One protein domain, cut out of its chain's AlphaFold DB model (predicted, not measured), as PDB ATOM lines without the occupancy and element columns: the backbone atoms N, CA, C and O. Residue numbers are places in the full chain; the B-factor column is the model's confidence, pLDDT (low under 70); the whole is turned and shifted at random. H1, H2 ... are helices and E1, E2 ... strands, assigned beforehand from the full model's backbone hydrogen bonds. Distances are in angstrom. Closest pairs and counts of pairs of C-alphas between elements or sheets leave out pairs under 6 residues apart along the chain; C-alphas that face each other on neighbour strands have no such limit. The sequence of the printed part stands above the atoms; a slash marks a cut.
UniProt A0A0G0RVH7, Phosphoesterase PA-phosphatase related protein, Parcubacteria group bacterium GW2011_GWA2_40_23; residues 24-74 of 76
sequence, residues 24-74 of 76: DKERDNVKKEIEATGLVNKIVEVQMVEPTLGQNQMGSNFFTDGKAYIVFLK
ATOM      1  N   ASP A  24     125.443 183.361 183.750       85.75
ATOM      2  CA  ASP A  24     124.322 182.418 183.652       85.75
ATOM      3  C   ASP A  24     124.772 180.950 183.609       85.75
ATOM      4  O   ASP A  24     124.038 180.053 184.030       85.75
ATOM      5  N   LYS A  25     125.999 180.680 183.144       85.88
ATOM      6  CA  LYS A  25     126.546 179.318 183.087       85.88
ATOM      7  C   LYS A  25     126.727 178.737 184.486       85.88
ATOM      8  O   LYS A  25     126.525 177.541 184.685       85.88
ATOM      9  N   GLU A  26     127.088 179.574 185.453       84.75
ATOM     10  CA  GLU A  26     127.191 179.167 186.850       84.75
ATOM     11  C   GLU A  26     125.815 178.801 187.414       84.75
ATOM     12  O   GLU A  26     125.648 177.709 187.957       84.75
ATOM     13  N   ARG A  27     124.805 179.653 187.194       90.38
ATOM     14  CA  ARG A  27     123.410 179.367 187.563       90.38
ATOM     15  C   ARG A  27     122.945 178.023 186.995       90.38
ATOM     16  O   ARG A  27     122.340 177.225 187.712       90.38
ATOM     17  N   ASP A  28     123.228 177.756 185.723       92.31
ATOM     18  CA  ASP A  28     122.838 176.507 185.064       92.31
ATOM     19  C   ASP A  28     123.587 175.286 185.626       92.31
ATOM     20  O   ASP A  28     123.014 174.197 185.709       92.31
ATOM     21  N   ASN A  29     124.847 175.446 186.040       91.12
ATOM     22  CA  ASN A  29     125.603 174.386 186.710       91.12
ATOM     23  C   ASN A  29     125.031 174.086 188.099       91.12
ATOM     24  O   ASN A  29     124.753 172.926 188.394       91.12
ATOM     25  N   VAL A  30     124.758 175.117 188.906       90.81
ATOM     26  CA  VAL A  30     124.127 174.966 190.227       90.81
ATOM     27  C   VAL A  30     122.775 174.263 190.103       90.81
ATOM     28  O   VAL A  30     122.484 173.338 190.859       90.81
ATOM     29  N   LYS A  31     121.956 174.633 189.107       93.88
ATOM     30  CA  LYS A  31     120.702 173.928 188.813       93.88
ATOM     31  C   LYS A  31     120.944 172.431 188.569       93.88
ATOM     32  O   LYS A  31     120.276 171.614 189.197       93.88
ATOM     33  N   LYS A  32     121.894 172.076 187.694       93.81
ATOM     34  CA  LYS A  32     122.213 170.671 187.372       93.81
ATOM     35  C   LYS A  32     122.684 169.891 188.597       93.81
ATOM     36  O   LYS A  32     122.281 168.746 188.776       93.81
ATOM     37  N   GLU A  33     123.514 170.498 189.439       94.88
ATOM     38  CA  GLU A  33     123.989 169.878 190.680       94.88
ATOM     39  C   GLU A  33     122.839 169.625 191.659       94.88
ATOM     40  O   GLU A  33     122.734 168.534 192.220       94.88
ATOM     41  N   ILE A  34     121.924 170.587 191.810       93.25
ATOM     42  CA  ILE A  34     120.734 170.429 192.651       93.25
ATOM     43  C   ILE A  34     119.812 169.336 192.086       93.25
ATOM     44  O   ILE A  34     119.345 168.487 192.847       93.25
ATOM     45  N   GLU A  35     119.581 169.294 190.769       93.62
ATOM     46  CA  GLU A  35     118.821 168.218 190.108       93.62
ATOM     47  C   GLU A  35     119.455 166.837 190.343       93.62
ATOM     48  O   GLU A  35     118.744 165.878 190.657       93.62
ATOM     49  N   ALA A  36     120.787 166.743 190.273       95.75
ATOM     50  CA  ALA A  36     121.531 165.499 190.462       95.75
ATOM     51  C   ALA A  36     121.388 164.897 191.872       95.75
ATOM     52  O   ALA A  36     121.598 163.698 192.047       95.75
ATOM     53  N   THR A  37     120.970 165.681 192.873       94.62
ATOM     54  CA  THR A  37     120.695 165.162 194.226       94.62
ATOM     55  C   THR A  37     119.493 164.213 194.285       94.62
ATOM     56  O   THR A  37     119.321 163.496 195.269       94.62
ATOM     57  N   GLY A  38     118.609 164.236 193.280       94.69
ATOM     58  CA  GLY A  38     117.348 163.489 193.299       94.69
ATOM     59  C   GLY A  38     116.319 164.009 194.316       94.69
ATOM     60  O   GLY A  38     115.242 163.419 194.452       94.69
ATOM     61  N   LEU A  39     116.610 165.117 195.010       94.56
ATOM     62  CA  LEU A  39     115.736 165.748 196.008       94.56
ATOM     63  C   LEU A  39     114.799 166.801 195.407       94.56
ATOM     64  O   LEU A  39     113.961 167.357 196.112       94.56
ATOM     65  N   VAL A  40     114.913 167.076 194.110       95.75
ATOM     66  CA  VAL A  40     114.069 168.041 193.403       95.75
ATOM     67  C   VAL A  40     112.708 167.425 193.087       95.75
ATOM     68  O   VAL A  40     112.615 166.328 192.537       95.75
ATOM     69  N   ASN A  41     111.645 168.144 193.436       95.94
ATOM     70  CA  ASN A  41     110.271 167.844 193.041       95.94
ATOM     71  C   ASN A  41     109.918 168.524 191.709       95.94
ATOM     72  O   ASN A  41     109.357 167.899 190.814       95.94
ATOM     73  N   LYS A  42     110.247 169.813 191.570       95.38
ATOM     74  CA  LYS A  42     109.947 170.611 190.374       95.38
ATOM     75  C   LYS A  42     110.937 171.761 190.238       95.38
ATOM     76  O   LYS A  42     111.341 172.339 191.240       95.38
ATOM     77  N   ILE A  43     111.249 172.147 189.006       96.38
ATOM     78  CA  ILE A  43     111.928 173.410 188.702       96.38
ATOM     79  C   ILE A  43     111.046 174.235 187.776       96.38
ATOM     80  O   ILE A  43     110.438 173.703 186.848       96.38
ATOM     81  N   VAL A  44     110.952 175.531 188.054       97.00
ATOM     82  CA  VAL A  44     110.278 176.513 187.203       97.00
ATOM     83  C   VAL A  44     111.309 177.528 186.744       97.00
ATOM     84  O   VAL A  44     111.965 178.151 187.571       97.00
ATOM     85  N   GLU A  45     111.449 177.692 185.436       96.75
ATOM     86  CA  GLU A  45     112.213 178.791 184.850       96.75
ATOM     87  C   GLU A  45     111.315 180.028 184.750       96.75
ATOM     88  O   GLU A  45     110.164 179.933 184.317       96.75
ATOM     89  N   VAL A  46     111.828 181.181 185.176       96.50
ATOM     90  CA  VAL A  46     111.114 182.460 185.159       96.50
ATOM     91  C   VAL A  46     112.017 183.530 184.559       96.50
ATOM     92  O   VAL A  46     113.173 183.668 184.957       96.50
ATOM     93  N   GLN A  47     111.477 184.312 183.625       96.44
ATOM     94  CA  GLN A  47     112.124 185.522 183.127       96.44
ATOM     95  C   GLN A  47     111.955 186.637 184.167       96.44
ATOM     96  O   GLN A  47     110.829 187.061 184.427       96.44
ATOM     97  N   MET A  48     113.048 187.091 184.779       93.19
ATOM     98  CA  MET A  48     113.011 188.133 185.814       93.19
ATOM     99  C   MET A  48     113.226 189.525 185.223       93.19
ATOM    100  O   MET A  48     112.564 190.479 185.622       93.19
ATOM    101  N   VAL A  49     114.153 189.632 184.272       91.62
ATOM    102  CA  VAL A  49     114.489 190.863 183.542       91.62
ATOM    103  C   VAL A  49     114.780 190.525 182.087       91.62
ATOM    104  O   VAL A  49     115.065 189.374 181.790       91.62
ATOM    105  N   GLU A  50     114.720 191.483 181.170       93.62
ATOM    106  CA  GLU A  50     115.117 191.228 179.779       93.62
ATOM    107  C   GLU A  50     116.621 190.898 179.674       93.62
ATOM    108  O   GLU A  50     117.409 191.370 180.503       93.62
ATOM    109  N   PRO A  51     117.048 190.108 178.669       93.00
ATOM    110  CA  PRO A  51     118.461 189.854 178.421       93.00
ATOM    111  C   PRO A  51     119.251 191.158 178.324       93.00
ATOM    112  O   PRO A  51     118.911 192.048 177.546       93.00
ATOM    113  N   THR A  52     120.299 191.280 179.133       89.69
ATOM    114  CA  THR A  52     120.979 192.555 179.356       89.69
ATOM    115  C   THR A  52     122.490 192.384 179.293       89.69
ATOM    116  O   THR A  52     123.061 191.437 179.838       89.69
ATOM    117  N   LEU A  53     123.147 193.349 178.648       88.19
ATOM    118  CA  LEU A  53     124.581 193.587 178.770       88.19
ATOM    119  C   LEU A  53     124.803 194.612 179.880       88.19
ATOM    120  O   LEU A  53     124.273 195.719 179.817       88.19
ATOM    121  N   GLY A  54     125.566 194.236 180.902       84.25
ATOM    122  CA  GLY A  54     125.827 195.071 182.069       84.25
ATOM    123  C   GLY A  54     127.313 195.215 182.365       84.25
ATOM    124  O   GLY A  54     128.157 194.586 181.728       84.25
ATOM    125  N   GLN A  55     127.628 196.039 183.361       82.19
ATOM    126  CA  GLN A  55     128.964 196.139 183.945       82.19
ATOM    127  C   GLN A  55     128.910 195.771 185.420       82.19
ATOM    128  O   GLN A  55     128.021 196.209 186.151       82.19
ATOM    129  N   ASN A  56     129.850 194.935 185.856       75.00
ATOM    130  CA  ASN A  56     130.000 194.606 187.267       75.00
ATOM    131  C   ASN A  56     130.675 195.765 188.033       75.00
ATOM    132  O   ASN A  56     131.093 196.766 187.452       75.00
ATOM    133  N   GLN A  57     130.827 195.619 189.352       70.31
ATOM    134  CA  GLN A  57     131.445 196.650 190.203       70.31
ATOM    135  C   GLN A  57     132.932 196.907 189.894       70.31
ATOM    136  O   GLN A  57     133.473 197.930 190.304       70.31
ATOM    137  N   MET A  58     133.589 196.002 189.164       74.81
ATOM    138  CA  MET A  58     134.965 196.149 188.682       74.81
ATOM    139  C   MET A  58     135.039 196.743 187.264       74.81
ATOM    140  O   MET A  58     136.125 196.836 186.695       74.81
ATOM    141  N   GLY A  59     133.903 197.140 186.678       75.81
ATOM    142  CA  GLY A  59     133.815 197.705 185.332       75.81
ATOM    143  C   GLY A  59     133.937 196.680 184.200       75.81
ATOM    144  O   GLY A  59     134.005 197.069 183.037       75.81
ATOM    145  N   SER A  60     133.968 195.378 184.503       78.50
ATOM    146  CA  SER A  60     133.981 194.338 183.470       78.50
ATOM    147  C   SER A  60     132.576 194.123 182.919       78.50
ATOM    148  O   SER A  60     131.603 194.049 183.677       78.50
ATOM    149  N   ASN A  61     132.479 193.991 181.598       82.38
ATOM    150  CA  ASN A  61     131.219 193.688 180.934       82.38
ATOM    151  C   ASN A  61     130.779 192.253 181.259       82.38
ATOM    152  O   ASN A  61     131.601 191.337 181.263       82.38
ATOM    153  N   PHE A  62     129.482 192.054 181.463       84.00
ATOM    154  CA  PHE A  62     128.862 190.737 181.556       84.00
ATOM    155  C   PHE A  62     127.586 190.697 180.718       84.00
ATOM    156  O   PHE A  62     126.983 191.731 180.420       84.00
ATOM    157  N   PHE A  63     127.176 189.490 180.351       86.12
ATOM    158  CA  PHE A  63     125.880 189.239 179.738       86.12
ATOM    159  C   PHE A  63     125.038 188.390 180.686       86.12
ATOM    160  O   PHE A  63     125.560 187.465 181.308       86.12
ATOM    161  N   THR A  64     123.745 188.689 180.772       89.00
ATOM    162  CA  THR A  64     122.764 187.788 181.378       89.00
ATOM    163  C   THR A  64     121.536 187.651 180.494       89.00
ATOM    164  O   THR A  64     121.059 188.630 179.922       89.00
ATOM    165  N   ASP A  65     120.994 186.442 180.413       93.31
ATOM    166  CA  ASP A  65     119.695 186.144 179.823       93.31
ATOM    167  C   ASP A  65     118.522 186.598 180.712       93.31
ATOM    168  O   ASP A  65     117.377 186.547 180.267       93.31
ATOM    169  N   GLY A  66     118.793 187.047 181.945       93.12
ATOM    170  CA  GLY A  66     117.814 187.604 182.876       93.12
ATOM    171  C   GLY A  66     116.870 186.584 183.517       93.12
ATOM    172  O   GLY A  66     115.829 186.970 184.062       93.12
ATOM    173  N   LYS A  67     117.193 185.288 183.455       95.25
ATOM    174  CA  LYS A  67     116.344 184.207 183.976       95.25
ATOM    175  C   LYS A  67     116.723 183.768 185.388       95.25
ATOM    176  O   LYS A  67     117.879 183.831 185.810       95.25
ATOM    177  N   ALA A  68     115.740 183.227 186.096       94.12
ATOM    178  CA  ALA A  68     115.907 182.554 187.376       94.12
ATOM    179  C   ALA A  68     115.237 181.174 187.366       94.12
ATOM    180  O   ALA A  68     114.223 180.965 186.699       94.12
ATOM    181  N   TYR A  69     115.777 180.247 188.158       95.31
ATOM    182  CA  TYR A  69     115.136 178.965 188.443       95.31
ATOM    183  C   TYR A  69     114.561 178.970 189.857       95.31
ATOM    184  O   TYR A  69     115.278 179.198 190.830       95.31
ATOM    185  N   ILE A  70     113.274 178.661 189.981       95.88
ATOM    186  CA  ILE A  70     112.611 178.382 191.253       95.88
ATOM    187  C   ILE A  70     112.608 176.867 191.446       95.88
ATOM    188  O   ILE A  70     111.951 176.142 190.695       95.88
ATOM    189  N   VAL A  71     113.346 176.390 192.448       95.44
ATOM    190  CA  VAL A  71     113.487 174.962 192.752       95.44
ATOM    191  C   VAL A  71     112.580 174.582 193.919       95.44
ATOM    192  O   VAL A  71     112.705 175.112 195.020       95.44
ATOM    193  N   PHE A  72     111.689 173.623 193.690       95.69
ATOM    194  CA  PHE A  72     110.856 173.001 194.710       95.69
ATOM    195  C   PHE A  72     111.491 171.675 195.112       95.69
ATOM    196  O   PHE A  72     111.657 170.788 194.272       95.69
ATOM    197  N   LEU A  73     111.827 171.527 196.389       94.88
ATOM    198  CA  LEU A  73     112.384 170.292 196.937       94.88
ATOM    199  C   LEU A  73     111.265 169.343 197.374       94.88
ATOM    200  O   LEU A  73     110.168 169.777 197.731       94.88
ATOM    201  N   LYS A  74     111.541 168.040 197.334       92.94
ATOM    202  CA  LYS A  74     110.655 167.012 197.879       92.94
ATOM    203  C   LYS A  74     110.504 167.236 199.381       92.94
ATOM    204  O   LYS A  74     111.496 167.366 200.100       92.94
TER     205      LYS A  74
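Overview. This is residues 24 to 74 of the 76 residues of the protein "Phosphoesterase PA-phosphatase related protein" of Parcubacteria group bacterium GW2011_GWA2_40_23 (UniProt A0A0G0RVH7). A two-stranded ribbon bends partway: E1 and E4 make one part, the hairpin E2 and E3 the other, and helix H1 lies over the first part, mostly over E4. The 51 printed residues, mixed in class, run H1 E1 E2 E3 E4; both sheets, E1 - E4 and E2 - E3, are antiparallel. The whole is a loose rod, radius of gyration of the C-alphas 13.4 A, spanning 40 by 19 by 13 A.

Arrangement. Start at H1, residues 24 to 36, with every O i to N i+4 pair within hydrogen-bond range. Its closest C-alphas to E4, residues 67 to 73, are Lys 31 and Tyr 69, 7.5 A apart. E1, residues 40 to 47, is antiparallel to E4 at 161 degrees; find N 44 and O 70 within hydrogen-bond range, 2.9 A. In the hairpin of E2, residues 52 to 55, and E3, residues 61 to 64, find N 54 and O 62, 2.9 A. E3 runs on into E4 at 52 degrees.

Along the chain. Find C-alpha 24 at (124.322, 182.418, 183.652); H1 runs 18.5 A. E1 runs 20.4 A, E2 9.9 A, E3 10.3 A; E4 runs 19.4 A to C-alpha 73 at (112.384, 170.292, 196.937).

Size, cuts and confidence. The C-alphas farthest apart, Gly 59 and Lys 74, are 40.4 A apart. The printed part has no cut, its four links are tight, and no printed residue is under 70 in pLDDT.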